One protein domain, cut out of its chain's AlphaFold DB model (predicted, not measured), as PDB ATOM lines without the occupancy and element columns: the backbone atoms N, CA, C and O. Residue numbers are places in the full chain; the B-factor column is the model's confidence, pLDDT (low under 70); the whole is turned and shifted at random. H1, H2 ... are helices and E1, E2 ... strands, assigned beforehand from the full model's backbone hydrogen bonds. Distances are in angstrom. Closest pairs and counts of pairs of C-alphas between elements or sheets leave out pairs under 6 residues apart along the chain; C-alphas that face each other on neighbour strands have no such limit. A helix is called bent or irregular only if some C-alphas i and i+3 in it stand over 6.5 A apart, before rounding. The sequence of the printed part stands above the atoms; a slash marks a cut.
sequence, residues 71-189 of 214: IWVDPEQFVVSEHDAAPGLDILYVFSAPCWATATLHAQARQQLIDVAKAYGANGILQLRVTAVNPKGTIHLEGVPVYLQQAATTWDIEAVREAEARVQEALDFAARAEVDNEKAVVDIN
ATOM      1  N   ILE A  71      34.748  38.992  27.403       88.44
ATOM      2  CA  ILE A  71      33.360  38.549  27.337       88.44
ATOM      3  C   ILE A  71      33.308  37.084  26.914       88.44
ATOM      4  O   ILE A  71      34.169  36.610  26.169       88.44
ATOM      5  N   TRP A  72      32.288  36.380  27.390       90.44
ATOM      6  CA  TRP A  72      31.981  35.024  26.962       90.44
ATOM      7  C   TRP A  72      30.993  35.034  25.804       90.44
ATOM      8  O   TRP A  72      29.997  35.761  25.831       90.44
ATOM      9  N   VAL A  73      31.255  34.207  24.797       93.12
ATOM     10  CA  VAL A  73      30.381  34.030  23.635       93.12
ATOM     11  C   VAL A  73      30.118  32.542  23.436       93.12
ATOM     12  O   VAL A  73      31.027  31.724  23.578       93.12
ATOM     13  N   ASP A  74      28.875  32.185  23.114       94.81
ATOM     14  CA  ASP A  74      28.557  30.817  22.707       94.81
ATOM     15  C   ASP A  74      29.307  30.453  21.415       94.81
ATOM     16  O   ASP A  74      29.472  31.307  20.539       94.81
ATOM     17  N   PRO A  75      29.736  29.192  21.246       95.31
ATOM     18  CA  PRO A  75      30.227  28.742  19.953       95.31
ATOM     19  C   PRO A  75      29.124  28.895  18.894       95.31
ATOM     20  O   PRO A  75      27.963  28.568  19.137       95.31
ATOM     21  N   GLU A  76      29.489  29.348  17.691       90.50
ATOM     22  CA  GLU A  76      28.532  29.558  16.588       90.50
ATOM     23  C   GLU A  76      27.784  28.276  16.191       90.50
ATOM     24  O   GLU A  76      26.665  28.316  15.677       90.50
ATOM     25  N   GLN A  77      28.419  27.122  16.400       93.94
ATOM     26  CA  GLN A  77      27.883  25.808  16.083       93.94
ATOM     27  C   GLN A  77      27.919  24.908  17.310       93.94
ATOM     28  O   GLN A  77      28.809  25.011  18.152       93.94
ATOM     29  N   PHE A  78      26.981  23.963  17.364       96.62
ATOM     30  CA  PHE A  78      26.995  22.928  18.388       96.62
ATOM     31  C   PHE A  78      28.257  22.071  18.249       96.62
ATOM     32  O   PHE A  78      28.511  21.485  17.192       96.62
ATOM     33  N   VAL A  79      29.035  21.982  19.321       97.62
ATOM     34  CA  VAL A  79      30.351  21.340  19.293       97.62
ATOM     35  C   VAL A  79      30.205  19.849  19.546       97.62
ATOM     36  O   VAL A  79      29.541  19.430  20.485       97.62
ATOM     37  N   VAL A  80      30.846  19.016  18.732       96.75
ATOM     38  CA  VAL A  80      30.883  17.571  18.974       96.75
ATOM     39  C   VAL A  80      32.310  17.077  18.811       96.75
ATOM     40  O   VAL A  80      32.887  17.221  17.734       96.75
ATOM     41  N   SER A  81      32.851  16.468  19.861       96.06
ATOM     42  CA  SER A  81      34.224  15.967  19.914       96.06
ATOM     43  C   SER A  81      34.265  14.542  20.458       96.06
ATOM     44  O   SER A  81      33.520  14.184  21.369       96.06
ATOM     45  N   GLU A  82      35.169  13.732  19.913       95.31
ATOM     46  CA  GLU A  82      35.526  12.418  20.471       95.31
ATOM     47  C   GLU A  82      36.482  12.551  21.669       95.31
ATOM     48  O   GLU A  82      36.686  11.602  22.422       95.31
ATOM     49  N   HIS A  83      37.055  13.739  21.870       94.31
ATOM     50  CA  HIS A  83      37.980  14.045  22.956       94.31
ATOM     51  C   HIS A  83      37.266  14.701  24.141       94.31
ATOM     52  O   HIS A  83      36.123  15.143  24.037       94.31
ATOM     53  N   ASP A  84      37.962  14.789  25.271       89.31
ATOM     54  CA  ASP A  84      37.521  15.441  26.508       89.31
ATOM     55  C   ASP A  84      37.724  16.968  26.511       89.31
ATOM     56  O   ASP A  84      37.508  17.618  27.531       89.31
ATOM     57  N   ALA A  85      38.093  17.544  25.365       86.62
ATOM     58  CA  ALA A  85      38.293  18.972  25.179       86.62
ATOM     59  C   ALA A  85      37.830  19.442  23.791       86.62
ATOM     60  O   ALA A  85      37.737  18.663  22.833       86.62
ATOM     61  N   ALA A  86      37.593  20.751  23.684       90.62
ATOM     62  CA  ALA A  86      37.319  21.457  22.438       90.62
ATOM     63  C   ALA A  86      38.303  22.637  22.298       90.62
ATOM     64  O   ALA A  86      38.167  23.628  23.015       90.62
ATOM     65  N   PRO A  87      39.329  22.543  21.429       89.62
ATOM     66  CA  PRO A  87      40.351  23.581  21.313       89.62
ATOM     67  C   PRO A  87      39.766  24.965  21.007       89.62
ATOM     68  O   PRO A  87      38.986  25.120  20.071       89.62
ATOM     69  N   GLY A  88      40.189  25.970  21.776       88.81
ATOM     70  CA  GLY A  88      39.706  27.348  21.647       88.81
ATOM     71  C   GLY A  88      38.410  27.649  22.408       88.81
ATOM     72  O   GLY A  88      37.922  28.771  22.307       88.81
ATOM     73  N   LEU A  89      37.880  26.683  23.166       93.62
ATOM     74  CA  LEU A  89      36.694  26.835  24.003       93.62
ATOM     75  C   LEU A  89      36.985  26.397  25.441       93.62
ATOM     76  O   LEU A  89      37.700  25.421  25.671       93.62
ATOM     77  N   ASP A  90      36.374  27.093  26.390       90.38
ATOM     78  CA  ASP A  90      36.402  26.768  27.811       90.38
ATOM     79  C   ASP A  90      35.132  26.013  28.207       90.38
ATOM     80  O   ASP A  90      34.023  26.374  27.809       90.38
ATOM     81  N   ILE A  91      35.287  24.957  29.009       92.25
ATOM     82  CA  ILE A  91      34.170  24.184  29.560       92.25
ATOM     83  C   ILE A  91      33.703  24.870  30.842       92.25
ATOM     84  O   ILE A  91      34.410  24.843  31.848       92.25
ATOM     85  N   LEU A  92      32.510  25.468  30.815       90.38
ATOM     86  CA  LEU A  92      31.909  26.096  31.996       90.38
ATOM     87  C   LEU A  92      31.013  25.138  32.782       90.38
ATOM     88  O   LEU A  92      30.867  25.296  33.991       90.38
ATOM     89  N   TYR A  93      30.431  24.140  32.112       89.50
ATOM     90  CA  TYR A  93      29.617  23.112  32.756       89.50
ATOM     91  C   TYR A  93      29.817  21.749  32.104       89.50
ATOM     92  O   TYR A  93      29.855  21.641  30.875       89.50
ATOM     93  N   VAL A  94      29.893  20.702  32.926       90.25
ATOM     94  CA  VAL A  94      29.885  19.302  32.491       90.25
ATOM     95  C   VAL A  94      28.679  18.637  33.118       90.25
ATOM     96  O   VAL A  94      28.561  18.631  34.342       90.25
ATOM     97  N   PHE A  95      27.814  18.063  32.287       87.31
ATOM     98  CA  PHE A  95      26.642  17.368  32.789       87.31
ATOM     99  C   PHE A  95      27.047  16.009  33.378       87.31
ATOM    100  O   PHE A  95      27.860  15.278  32.805       87.31
ATOM    101  N   SER A  96      26.494  15.671  34.536       83.81
ATOM    102  CA  SER A  96      26.828  14.498  35.342       83.81
ATOM    103  C   SER A  96      26.428  13.187  34.663       83.81
ATOM    104  O   SER A  96      27.145  12.187  34.775       83.81
ATOM    105  N   ALA A  97      25.312  13.192  33.929       82.81
ATOM    106  CA  ALA A  97      24.827  12.045  33.176       82.81
ATOM    107  C   ALA A  97      25.254  12.132  31.697       82.81
ATOM    108  O   ALA A  97      24.946  13.124  31.028       82.81
ATOM    109  N   PRO A  98      25.909  11.093  31.143       85.38
ATOM    110  CA  PRO A  98      26.123  11.026  29.708       85.38
ATOM    111  C   PRO A  98      24.776  10.892  28.991       85.38
ATOM    112  O   PRO A  98      23.851  10.226  29.463       85.38
ATOM    113  N   CYS A  99      24.683  11.496  27.813       86.12
ATOM    114  CA  CYS A  99      23.570  11.267  26.906       86.12
ATOM    115  C   CYS A  99      23.877  10.059  26.017       86.12
ATOM    116  O   CYS A  99      25.037   9.752  25.728       86.12
ATOM    117  N   TRP A 100      22.827   9.369  25.586       89.94
ATOM    118  CA  TRP A 100      22.929   8.219  24.699       89.94
ATOM    119  C   TRP A 100      21.865   8.289  23.608       89.94
ATOM    120  O   TRP A 100      20.807   8.893  23.783       89.94
ATOM    121  N   ALA A 101      22.157   7.677  22.465       89.75
ATOM    122  CA  ALA A 101      21.238   7.598  21.340       89.75
ATOM    123  C   ALA A 101      21.446   6.297  20.569       89.75
ATOM    124  O   ALA A 101      22.562   5.777  20.484       89.75
ATOM    125  N   THR A 102      20.372   5.782  19.973       87.94
ATOM    126  CA  THR A 102      20.418   4.538  19.203       87.94
ATOM    127  C   THR A 102      19.696   4.684  17.878       87.94
ATOM    128  O   THR A 102      18.503   4.984  17.857       87.94
ATOM    129  N   ALA A 103      20.377   4.396  16.772       88.94
ATOM    130  CA  ALA A 103      19.755   4.396  15.450       88.94
ATOM    131  C   ALA A 103      20.423   3.391  14.510       88.94
ATOM    132  O   ALA A 103      21.528   2.914  14.756       88.94
ATOM    133  N   THR A 104      19.759   3.066  13.405       88.50
ATOM    134  CA  THR A 104      20.327   2.223  12.337       88.50
ATOM    135  C   THR A 104      21.290   2.987  11.428       88.50
ATOM    136  O   THR A 104      22.078   2.371  10.717       88.50
ATOM    137  N   LEU A 105      21.258   4.323  11.458       88.19
ATOM    138  CA  LEU A 105      22.176   5.194  10.730       88.19
ATOM    139  C   LEU A 105      22.980   6.052  11.703       88.19
ATOM    140  O   LEU A 105      22.414   6.728  12.562       88.19
ATOM    141  N   HIS A 106      24.299   6.094  11.513       87.19
ATOM    142  CA  HIS A 106      25.209   6.848  12.379       87.19
ATOM    143  C   HIS A 106      24.836   8.338  12.477       87.19
ATOM    144  O   HIS A 106      24.803   8.903  13.565       87.19
ATOM    145  N   ALA A 107      24.489   8.967  11.349       89.44
ATOM    146  CA  ALA A 107      24.077  10.372  11.318       89.44
ATOM    147  C   ALA A 107      22.790  10.632  12.122       89.44
ATOM    148  O   ALA A 107      22.685  11.660  12.784       89.44
ATOM    149  N   GLN A 108      21.839   9.691  12.111       90.19
ATOM    150  CA  GLN A 108      20.602   9.810  12.888       90.19
ATOM    151  C   GLN A 108      20.868   9.660  14.385       90.19
ATOM    152  O   GLN A 108      20.389  10.482  15.158       90.19
ATOM    153  N   ALA A 109      21.672   8.667  14.786       89.31
ATOM    154  CA  ALA A 109      22.069   8.504  16.185       89.31
ATOM    155  C   ALA A 109      22.790   9.763  16.689       89.31
ATOM    156  O   ALA A 109      22.506  10.249  17.779       89.31
ATOM    157  N   ARG A 110      23.683  10.338  15.870       91.69
ATOM    158  CA  ARG A 110      24.392  11.577  16.206       91.69
ATOM    159  C   ARG A 110      23.436  12.760  16.363       91.69
ATOM    160  O   ARG A 110      23.580  13.509  17.321       91.69
ATOM    161  N   GLN A 111      22.470  12.926  15.458       92.50
ATOM    162  CA  GLN A 111      21.499  14.018  15.549       92.50
ATOM    163  C   GLN A 111      20.607  13.884  16.789       92.50
ATOM    164  O   GLN A 111      20.458  14.851  17.524       92.50
ATOM    165  N   GLN A 112      20.102  12.680  17.075       91.75
ATOM    166  CA  GLN A 112      19.323  12.411  18.290       91.75
ATOM    167  C   GLN A 112      20.110  12.751  19.557       91.75
ATOM    168  O   GLN A 112      19.570  13.363  20.471       91.75
ATOM    169  N   LEU A 113      21.396  12.394  19.597       91.62
ATOM    170  CA  LEU A 113      22.270  12.717  20.721       91.62
ATOM    171  C   LEU A 113      22.410  14.236  20.915       91.62
ATOM    172  O   LEU A 113      22.311  14.723  22.039       91.62
ATOM    173  N   ILE A 114      22.596  14.985  19.821       94.44
ATOM    174  CA  ILE A 114      22.649  16.456  19.837       94.44
ATOM    175  C   ILE A 114      21.326  17.041  20.338       94.44
ATOM    176  O   ILE A 114      21.343  17.953  21.158       94.44
ATOM    177  N   ASP A 115      20.189  16.530  19.865       91.75
ATOM    178  CA  ASP A 115      18.867  17.029  20.255       91.75
ATOM    179  C   ASP A 115      18.610  16.807  21.754       91.75
ATOM    180  O   ASP A 115      18.138  17.713  22.442       91.75
ATOM    181  N   VAL A 116      19.004  15.641  22.279       89.88
ATOM    182  CA  VAL A 116      18.961  15.333  23.715       89.88
ATOM    183  C   VAL A 116      19.858  16.287  24.505       89.88
ATOM    184  O   VAL A 116      19.403  16.897  25.467       89.88
ATOM    185  N   ALA A 117      21.114  16.474  24.092       91.38
ATOM    186  CA  ALA A 117      22.036  17.380  24.775       91.38
ATOM    187  C   ALA A 117      21.520  18.834  24.787       91.38
ATOM    188  O   ALA A 117      21.549  19.494  25.825       91.38
ATOM    189  N   LYS A 118      20.969  19.315  23.665       92.88
ATOM    190  CA  LYS A 118      20.344  20.644  23.577       92.88
ATOM    191  C   LYS A 118      19.148  20.797  24.509       92.88
ATOM    192  O   LYS A 118      18.975  21.870  25.077       92.88
ATOM    193  N   ALA A 119      18.344  19.750  24.692       88.38
ATOM    194  CA  ALA A 119      17.217  19.783  25.624       88.38
ATOM    195  C   ALA A 119      17.664  19.984  27.086       88.38
ATOM    196  O   ALA A 119      16.924  20.568  27.871       88.38
ATOM    197  N   TYR A 120      18.891  19.571  27.426       83.50
ATOM    198  CA  TYR A 120      19.526  19.842  28.721       83.50
ATOM    199  C   TYR A 120      20.230  21.206  28.794       83.50
ATOM    200  O   TYR A 120      20.741  21.574  29.846       83.50
ATOM    201  N   GLY A 121      20.238  21.988  27.710       90.38
ATOM    202  CA  GLY A 121      20.905  23.293  27.654       90.38
ATOM    203  C   GLY A 121      22.398  23.198  27.353       90.38
ATOM    204  O   GLY A 121      23.112  24.196  27.428       90.38
ATOM    205  N   ALA A 122      22.886  22.012  26.986       94.31
ATOM    206  CA  ALA A 122      24.239  21.863  26.481       94.31
ATOM    207  C   ALA A 122      24.365  22.537  25.107       94.31
ATOM    208  O   ALA A 122      23.437  22.528  24.293       94.31
ATOM    209  N   ASN A 123      25.550  23.067  24.822       96.56
ATOM    210  CA  ASN A 123      25.932  23.557  23.494       96.56
ATOM    211  C   ASN A 123      27.092  22.737  22.892       96.56
ATOM    212  O   ASN A 123      27.580  23.043  21.801       96.56
ATOM    213  N   GLY A 124      27.498  21.659  23.573       97.06
ATOM    214  CA  GLY A 124      28.424  20.682  23.038       97.06
ATOM    215  C   GLY A 124      28.280  19.283  23.634       97.06
ATOM    216  O   GLY A 124      27.627  19.072  24.655       97.06
ATOM    217  N   ILE A 125      28.914  18.319  22.967       97.19
ATOM    218  CA  ILE A 125      29.119  16.943  23.420       97.19
ATOM    219  C   ILE A 125      30.607  16.616  23.294       97.19
ATOM    220  O   ILE A 125      31.189  16.750  22.214       97.19
ATOM    221  N   LEU A 126      31.207  16.144  24.380       95.81
ATOM    222  CA  LEU A 126      32.580  15.646  24.428       95.81
ATOM    223  C   LEU A 126      32.593  14.129  24.631       95.81
ATOM    224  O   LEU A 126      31.580  13.526  24.989       95.81
ATOM    225  N   GLN A 127      33.753  13.507  24.416       94.38
ATOM    226  CA  GLN A 127      33.957  12.063  24.584       94.38
ATOM    227  C   GLN A 127      32.937  11.204  23.813       94.38
ATOM    228  O   GLN A 127      32.523  10.138  24.291       94.38
ATOM    229  N   LEU A 128      32.517  11.675  22.631       95.12
ATOM    230  CA  LEU A 128      31.616  10.934  21.754       95.12
ATOM    231  C   LEU A 128      32.242   9.586  21.389       95.12
ATOM    232  O   LEU A 128      33.359   9.533  20.878       95.12
ATOM    233  N   ARG A 129      31.495   8.501  21.583       94.31
ATOM    234  CA  ARG A 129      31.937   7.155  21.207       94.31
ATOM    235  C   ARG A 129      30.781   6.248  20.819       94.31
ATOM    236  O   ARG A 129      29.663   6.390  21.312       94.31
ATOM    237  N   VAL A 130      31.081   5.268  19.971       94.00
ATOM    238  CA  VAL A 130      30.204   4.117  19.732       94.00
ATOM    239  C   VAL A 130      30.410   3.120  20.867       94.00
ATOM    240  O   VAL A 130      31.520   2.629  21.061       94.00
ATOM    241  N   THR A 131      29.357   2.816  21.617       92.12
ATOM    242  CA  THR A 131      29.421   1.874  22.746       92.12
ATOM    243  C   THR A 131      29.034   0.456  22.347       92.12
ATOM    244  O   THR A 131      29.557  -0.503  22.911       92.12
ATOM    245  N   ALA A 132      28.159   0.302  21.351       90.12
ATOM    246  CA  ALA A 132      27.767  -0.996  20.815       90.12
ATOM    247  C   ALA A 132      27.238  -0.887  19.381       90.12
ATOM    248  O   ALA A 132      26.699   0.140  18.964       90.12
ATOM    249  N   VAL A 133      27.333  -1.994  18.643       91.25
ATOM    250  CA  VAL A 133      26.619  -2.198  17.378       91.25
ATOM    251  C   VAL A 133      25.904  -3.540  17.456       91.25
ATOM    252  O   VAL A 133      26.532  -4.582  17.631       91.25
ATOM    253  N   ASN A 134      24.579  -3.524  17.351       87.25
ATOM    254  CA  ASN A 134      23.775  -4.740  17.414       87.25
ATOM    255  C   ASN A 134      23.853  -5.524  16.089       87.25
ATOM    256  O   ASN A 134      24.040  -4.913  15.037       87.25
ATOM    257  N   PRO A 135      23.578  -6.845  16.079       88.50
ATOM    258  CA  PRO A 135      23.596  -7.666  14.857       88.50
ATOM    259  C   PRO A 135      22.672  -7.176  13.729       88.50
ATOM    260  O   PRO A 135      22.887  -7.492  12.565       88.50
ATOM    261  N   LYS A 136      21.642  -6.390  14.068       86.75
ATOM    262  CA  LYS A 136      20.721  -5.746  13.117       86.75
ATOM    263  C   LYS A 136      21.257  -4.421  12.538       86.75
ATOM    264  O   LYS A 136      20.522  -3.734  11.840       86.75
ATOM    265  N   GLY A 137      22.491  -4.034  12.865       86.50
ATOM    266  CA  GLY A 137      23.123  -2.787  12.425       86.50
ATOM    267  C   GLY A 137      22.760  -1.544  13.247       86.50
ATOM    268  O   GLY A 137      23.119  -0.440  12.858       86.50
ATOM    269  N   THR A 138      22.050  -1.683  14.374       90.38
ATOM    270  CA  THR A 138      21.753  -0.547  15.267       90.38
ATOM    271  C   THR A 138      23.009  -0.118  16.017       90.38
ATOM    272  O   THR A 138      23.612  -0.933  16.709       90.38
ATOM    273  N   ILE A 139      23.366   1.157  15.907       89.94
ATOM    274  CA  ILE A 139      24.519   1.796  16.542       89.94
ATOM    275  C   ILE A 139      24.056   2.467  17.832       89.94
ATOM    276  O   ILE A 139      23.055   3.183  17.819       89.94
ATOM    277  N   HIS A 140      24.800   2.263  18.917       90.00
ATOM    278  CA  HIS A 140      24.640   2.962  20.192       90.00
ATOM    279  C   HIS A 140      25.753   3.997  20.321       90.00
ATOM    280  O   HIS A 140      26.932   3.642  20.270       90.00
ATOM    281  N   LEU A 141      25.377   5.264  20.458       91.69
ATOM    282  CA  LEU A 141      26.291   6.367  20.726       91.69
ATOM    283  C   LEU A 141      26.120   6.842  22.160       91.69
ATOM    284  O   LEU A 141      25.004   6.885  22.672       91.69
ATOM    285  N   GLU A 142      27.226   7.241  22.766       92.94
ATOM    286  CA  GLU A 142      27.263   7.907  24.061       92.94
ATOM    287  C   GLU A 142      28.173   9.133  23.967       92.94
ATOM    288  O   GLU A 142      29.183   9.105  23.259       92.94
ATOM    289  N   GLY A 143      27.832  10.199  24.688       93.75
ATOM    290  CA  GLY A 143      28.686  11.369  24.845       93.75
ATOM    291  C   GLY A 143      28.345  12.167  26.099       93.75
ATOM    292  O   GLY A 143      27.245  12.065  26.644       93.75
ATOM    293  N   VAL A 144      29.302  12.964  26.563       94.31
ATOM    294  CA  VAL A 144      29.162  13.815  27.747       94.31
ATOM    295  C   VAL A 144      28.660  15.191  27.303       94.31
ATOM    296  O   VAL A 144      29.396  15.883  26.593       94.31
ATOM    297  N   PRO A 145      27.433  15.602  27.673       95.00
ATOM    298  CA  PRO A 145      26.954  16.942  27.367       95.00
ATOM    299  C   PRO A 145      27.778  17.978  28.139       95.00
ATOM    300  O   PRO A 145      28.168  17.747  29.286       95.00
ATOM    301  N   VAL A 146      28.030  19.129  27.518       94.06
ATOM    302  CA  VAL A 146      28.777  20.243  28.116       94.06
ATOM    303  C   VAL A 146      28.207  21.600  27.706       94.06
ATOM    304  O   VAL A 146      27.620  21.748  26.630       94.06
ATOM    305  N   TYR A 147      28.426  22.604  28.552       95.00
ATOM    306  CA  TYR A 147      28.260  24.011  28.198       95.00
ATOM    307  C   TYR A 147      29.638  24.669  28.052       95.00
ATOM    308  O   TYR A 147      30.428  24.715  28.999       95.00
ATOM    309  N   LEU A 148      29.931  25.132  26.842       94.19
ATOM    310  CA  LEU A 148      31.201  25.688  26.387       94.19
ATOM    311  C   LEU A 148      31.068  27.193  26.154       94.19
ATOM    312  O   LEU A 148      30.012  27.645  25.717       94.19
ATOM    313  N   GLN A 149      32.134  27.959  26.361       94.06
ATOM    314  CA  GLN A 149      32.223  29.359  25.935       94.06
ATOM    315  C   GLN A 149      33.527  29.623  25.185       94.06
ATOM    316  O   GLN A 149      34.554  29.004  25.450       94.06
ATOM    317  N   GLN A 150      33.493  30.585  24.272       92.75
ATOM    318  CA  GLN A 150      34.676  31.168  23.664       92.75
ATOM    319  C   GLN A 150      35.003  32.495  24.349       92.75
ATOM    320  O   GLN A 150      34.131  33.353  24.504       92.75
ATOM    321  N   ALA A 151      36.268  32.681  24.723       87.94
ATOM    322  CA  ALA A 151      36.752  33.973  25.186       87.94
ATOM    323  C   ALA A 151      36.830  34.954  24.006       87.94
ATOM    324  O   ALA A 151      37.493  34.693  22.999       87.94
ATOM    325  N   ALA A 152      36.182  36.102  24.154       87.38
ATOM    326  CA  ALA A 152      36.248  37.212  23.220       87.38
ATOM    327  C   ALA A 152      36.487  38.527  23.971       87.38
ATOM    328  O   ALA A 152      36.617  38.565  25.200       87.38
ATOM    329  N   THR A 153      36.555  39.620  23.222       84.69
ATOM    330  CA  THR A 153      36.750  40.965  23.759       84.69
ATOM    331  C   THR A 153      35.756  41.943  23.153       84.69
ATOM    332  O   THR A 153      35.423  41.854  21.971       84.69
ATOM    333  N   THR A 154      35.292  42.892  23.960       83.56
ATOM    334  CA  THR A 154      34.365  43.952  23.551       83.56
ATOM    335  C   THR A 154      34.692  45.261  24.261       83.56
ATOM    336  O   THR A 154      35.295  45.271  25.332       83.56
ATOM    337  N   TRP A 155      34.286  46.378  23.673       81.19
ATOM    338  CA  TRP A 155      34.308  47.702  24.299       81.19
ATOM    339  C   TRP A 155      32.926  48.115  24.828       81.19
ATOM    340  O   TRP A 155      32.810  49.113  25.538       81.19
ATOM    341  N   ASP A 156      31.884  47.369  24.463       84.62
ATOM    342  CA  ASP A 156      30.507  47.631  24.859       84.62
ATOM    343  C   ASP A 156      30.224  46.982  26.218       84.62
ATOM    344  O   ASP A 156      30.188  45.757  26.347       84.62
ATOM    345  N   ILE A 157      30.049  47.818  27.240       85.88
ATOM    346  CA  ILE A 157      29.790  47.371  28.610       85.88
ATOM    347  C   ILE A 157      28.412  46.716  28.761       85.88
ATOM    348  O   ILE A 157      28.251  45.848  29.617       85.88
ATOM    349  N   GLU A 158      27.426  47.092  27.943       89.31
ATOM    350  CA  GLU A 158      26.117  46.442  27.987       89.31
ATOM    351  C   GLU A 158      26.208  45.046  27.369       89.31
ATOM    352  O   GLU A 158      25.690  44.101  27.957       89.31
ATOM    353  N   ALA A 159      26.995  44.870  26.301       87.75
ATOM    354  CA  ALA A 159      27.284  43.538  25.766       87.75
ATOM    355  C   ALA A 159      27.926  42.618  26.823       87.75
ATOM    356  O   ALA A 159      27.572  41.443  26.906       87.75
ATOM    357  N   VAL A 160      28.830  43.137  27.669       87.75
ATOM    358  CA  VAL A 160      29.407  42.365  28.791       87.75
ATOM    359  C   VAL A 160      28.310  41.875  29.733       87.75
ATOM    360  O   VAL A 160      28.251  40.684  30.029       87.75
ATOM    361  N   ARG A 161      27.414  42.770  30.164       88.31
ATOM    362  CA  ARG A 161      26.308  42.423  31.071       88.31
ATOM    363  C   ARG A 161      25.344  41.421  30.450       88.31
ATOM    364  O   ARG A 161      24.909  40.497  31.130       88.31
ATOM    365  N   GLU A 162      25.018  41.589  29.172       92.69
ATOM    366  CA  GLU A 162      24.157  40.665  28.432       92.69
ATOM    367  C   GLU A 162      24.778  39.269  28.348       92.69
ATOM    368  O   GLU A 162      24.098  38.272  28.592       92.69
ATOM    369  N   ALA A 163      26.079  39.175  28.067       89.62
ATOM    370  CA  ALA A 163      26.771  37.893  28.057       89.62
ATOM    371  C   ALA A 163      26.857  37.254  29.443       89.62
ATOM    372  O   ALA A 163      26.650  36.049  29.554       89.62
ATOM    373  N   GLU A 164      27.135  38.027  30.495       89.62
ATOM    374  CA  GLU A 164      27.127  37.522  31.871       89.62
ATOM    375  C   GLU A 164      25.746  36.976  32.254       89.62
ATOM    376  O   GLU A 164      25.648  35.862  32.769       89.62
ATOM    377  N   ALA A 165      24.676  37.717  31.945       91.44
ATOM    378  CA  ALA A 165      23.305  37.288  32.199       91.44
ATOM    379  C   ALA A 165      22.953  36.011  31.420       91.44
ATOM    380  O   ALA A 165      22.414  35.075  32.005       91.44
ATOM    381  N   ARG A 166      23.320  35.936  30.133       93.88
ATOM    382  CA  ARG A 166      23.120  34.751  29.285       93.88
ATOM    383  C   ARG A 166      23.842  33.525  29.839       93.88
ATOM    384  O   ARG A 166      23.245  32.456  29.924       93.88
ATOM    385  N   VAL A 167      25.116  33.664  30.217       89.75
ATOM    386  CA  VAL A 167      25.879  32.553  30.804       89.75
ATOM    387  C   VAL A 167      25.239  32.117  32.117       89.75
ATOM    388  O   VAL A 167      25.065  30.920  32.329       89.75
ATOM    389  N   GLN A 168      24.846  33.057  32.978       89.19
ATOM    390  CA  GLN A 168      24.194  32.717  34.241       89.19
ATOM    391  C   GLN A 168      22.865  31.984  34.020       89.19
ATOM    392  O   GLN A 168      22.626  30.966  34.661       89.19
ATOM    393  N   GLU A 169      22.029  32.447  33.088       92.31
ATOM    394  CA  GLU A 169      20.768  31.787  32.738       92.31
ATOM    395  C   GLU A 169      20.999  30.367  32.203       92.31
ATOM    396  O   GLU A 169      20.305  29.434  32.608       92.31
ATOM    397  N   ALA A 170      22.006  30.175  31.345       88.56
ATOM    398  CA  ALA A 170      22.355  28.861  30.816       88.56
ATOM    399  C   ALA A 170      22.840  27.900  31.914       88.56
ATOM    400  O   ALA A 170      22.432  26.738  31.939       88.56
ATOM    401  N   LEU A 171      23.670  28.381  32.845       87.56
ATOM    402  CA  LEU A 171      24.135  27.587  33.984       87.56
ATOM    403  C   LEU A 171      22.988  27.247  34.946       87.56
ATOM    404  O   LEU A 171      22.890  26.108  35.402       87.56
ATOM    405  N   ASP A 172      22.090  28.196  35.214       89.31
ATOM    406  CA  ASP A 172      20.901  27.969  36.039       89.31
ATOM    407  C   ASP A 172      19.958  26.946  35.392       89.31
ATOM    408  O   ASP A 172      19.405  26.084  36.081       89.31
ATOM    409  N   PHE A 173      19.774  27.019  34.071       87.00
ATOM    410  CA  PHE A 173      18.993  26.045  33.315       87.00
ATOM    411  C   PHE A 173      19.626  24.653  33.382       87.00
ATOM    412  O   PHE A 173      18.936  23.696  33.730       87.00
ATOM    413  N   ALA A 174      20.932  24.546  33.117       83.00
ATOM    414  CA  ALA A 174      21.670  23.287  33.171       83.00
ATOM    415  C   ALA A 174      21.556  22.626  34.553       83.00
ATOM    416  O   ALA A 174      21.187  21.456  34.655       83.00
ATOM    417  N   ALA A 175      21.772  23.398  35.621       82.69
ATOM    418  CA  ALA A 175      21.662  22.909  36.992       82.69
ATOM    419  C   ALA A 175      20.243  22.410  37.326       82.69
ATOM    420  O   ALA A 175      20.080  21.385  37.987       82.69
ATOM    421  N   ARG A 176      19.195  23.105  36.862       85.19
ATOM    422  CA  ARG A 176      17.801  22.667  37.063       85.19
ATOM    423  C   ARG A 176      17.478  21.402  36.277       85.19
ATOM    424  O   ARG A 176      16.880  20.486  36.835       85.19
ATOM    425  N   ALA A 177      17.894  21.343  35.013       79.44
ATOM    426  CA  ALA A 177      17.660  20.195  34.148       79.44
ATOM    427  C   ALA A 177      18.310  18.919  34.710       79.44
ATOM    428  O   ALA A 177      17.732  17.837  34.610       79.44
ATOM    429  N   GLU A 178      19.469  19.039  35.362       74.38
ATOM    430  CA  GLU A 178      20.089  17.923  36.081       74.38
ATOM    431  C   GLU A 178      19.293  17.470  37.301       74.38
ATOM    432  O   GLU A 178      19.073  16.272  37.459       74.38
ATOM    433  N   VAL A 179      18.819  18.400  38.132       72.69
ATOM    434  CA  VAL A 179      18.000  18.063  39.308       72.69
ATOM    435  C   VAL A 179      16.703  17.368  38.893       72.69
ATOM    436  O   VAL A 179      16.287  16.401  39.532       72.69
ATOM    437  N   ASP A 180      16.059  17.836  37.826       69.88
ATOM    438  CA  ASP A 180      14.832  17.222  37.316       69.88
ATOM    439  C   ASP A 180      15.104  15.837  36.713       69.88
ATOM    440  O   ASP A 180      14.303  14.920  36.899       69.88
ATOM    441  N   ASN A 181      16.259  15.644  36.070       64.38
ATOM    442  CA  ASN A 181      16.687  14.333  35.590       64.38
ATOM    443  C   ASN A 181      17.012  13.373  36.746       64.38
ATOM    444  O   ASN A 181      16.587  12.224  36.712       64.38
ATOM    445  N   GLU A 182      17.712  13.822  37.791       60.00
ATOM    446  CA  GLU A 182      17.964  13.014  38.990       60.00
ATOM    447  C   GLU A 182      16.657  12.603  39.668       60.00
ATOM    448  O   GLU A 182      16.482  11.430  39.992       60.00
ATOM    449  N   LYS A 183      15.702  13.528  39.823       52.84
ATOM    450  CA  LYS A 183      14.370  13.220  40.364       52.84
ATOM    451  C   LYS A 183      13.614  12.228  39.487       52.84
ATOM    452  O   LYS A 183      13.079  11.261  40.017       52.84
ATOM    453  N   ALA A 184      13.630  12.415  38.166       49.25
ATOM    454  CA  ALA A 184      13.031  11.462  37.241       49.25
ATOM    455  C   ALA A 184      13.681  10.076  37.392       49.25
ATOM    456  O   ALA A 184      12.977   9.087  37.544       49.25
ATOM    457  N   VAL A 185      15.011   9.978  37.441       43.22
ATOM    458  CA  VAL A 185      15.719   8.702  37.642       43.22
ATOM    459  C   VAL A 185      15.370   8.058  38.993       43.22
ATOM    460  O   VAL A 185      15.160   6.844  39.037       43.22
ATOM    461  N   VAL A 186      15.262   8.842  40.072       35.97
ATOM    462  CA  VAL A 186      14.858   8.372  41.411       35.97
ATOM    463  C   VAL A 186      13.417   7.847  41.409       35.97
ATOM    464  O   VAL A 186      13.169   6.762  41.939       35.97
ATOM    465  N   ASP A 187      12.488   8.553  40.765       32.47
ATOM    466  CA  ASP A 187      11.077   8.155  40.678       32.47
ATOM    467  C   ASP A 187      10.869   6.915  39.789       32.47
ATOM    468  O   ASP A 187       9.943   6.131  40.012       32.47
ATOM    469  N   ILE A 188      11.747   6.688  38.806       31.80
ATOM    470  CA  ILE A 188      11.704   5.504  37.938       31.80
ATOM    471  C   ILE A 188      12.437   4.301  38.586       31.80
ATOM    472  O   ILE A 188      12.244   3.166  38.143       31.80
ATOM    473  N   ASN A 189      13.275   4.484  39.626       28.25
ATOM    474  CA  ASN A 189      14.089   3.386  40.176       28.25
ATOM    475  C   ASN A 189      14.594   3.575  41.636       28.25
ATOM    476  O   ASN A 189      15.661   4.152  41.852       28.25
TER     477      ASN A 189
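Overview. This is residues 71 to 189 of the 214 residues of an uncharacterized protein of Pseudomonas fluorescens (UniProt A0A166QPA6). A long strand, E5, is the spine of a narrow, strongly twisted sheet, with four shorter strands paired along it, E1 and E4 on one side and E2 and E3 on the other; after E5 the chain folds back into one long helix, H2, which runs along the sheet over E1, E2 and E5 and sticks out with residues 183 to 188. A shorter helix, H1, packs on the sheet where E3, E4 and E5 lie, and the unnamed stretch 74 to 89 links E1 to E2. The printed part has 119 residues with five named strands and two named helices: along the chain E1, E2 and E3 come first, then H1, then E4 and E5, then H2; the sheet is branched, with E1, E2, E3 and E4 each an antiparallel neighbour of E5, and the class is mixed, helices and strands. The whole is elongated, with spans of 57 by 34 by 19 A, yet only just compact, close to loose, with a radius of gyration of the C-alphas of 16.1 A.

Along the chain. Start at C-alpha 139, at (24.519, 1.796, 16.542), where E5 begins; this strand of residues 139 to 154 runs 43.9 A to C-alpha 154 at (34.365, 43.952, 23.551). Before it comes E4, residues 124 to 133, 23.6 A long, which bends by 65 degrees at residue 127. The shorter strands are E1, residues 71 to 73, E2, residues 90 to 94, and E3, residues 99 to 103. H1 covers residues 106 to 119 and is 20.2 A long. Find C-alpha 157 at (29.790, 47.371, 28.610); from there H2, residues 157 to 188, runs 46.6 A to C-alpha 188 at (11.704, 5.504, 37.938).

Arrangement. Look first along E5, the strand with four neighbours; E1, E2, E3 and E4 are edge strands. E4 and E5 form a hairpin, antiparallel at 168 degrees, with N 126 and O 144 at 2.9 A and N 131 and O 140 at 2.9 A, within hydrogen-bond range. On the same side of E5 as E4, E1 is beside residues 149 to 153, antiparallel at 146 degrees, with N 150 and O 73 at 2.8 A. On the other side, E3 is beside residues 139 to 143, antiparallel at 129 degrees, with N 101 and O 141 at 3.0 A, and E2 is beside residues 146 to 149, antiparallel at 136 degrees, with N 90 and O 149 at 2.8 A. At residues 79 to 80 you will find a short parallel pairing with residues 124 to 125 of E4. H1 is on the sheet; its closest C-alphas to E3 are those of Ala 109 and Ala 103, 4.8 A apart, and to E5 those of Ala 117 and Pro 145, 5.6 A apart. H2 is on the sheet too, at a height over the sheet of 10.2 A, over E1, E2 and E5; on the local plane it stands at 9 degrees to E2 and runs along the strands. The closest C-alphas of H2 and E1 are those of Val 160 and Ile 71, 5.7 A apart. H1 and H2 are apart. In both helices every O i to N i+4 pair is within hydrogen-bond range, and neither is bent.

Size, cuts and confidence. The two C-alphas farthest apart are those of Pro 135 and Trp 155, 57.2 A. The printed part has no cut. The link from E1 to E2, 16 residues, is long, and the other links are tight. Look at the B-factor column: the mean pLDDT of the printed part is 86.4, but residues 180 to 189 are under 70, and residues 183 to 189, of which 183 to 188 belong to H2, stand free.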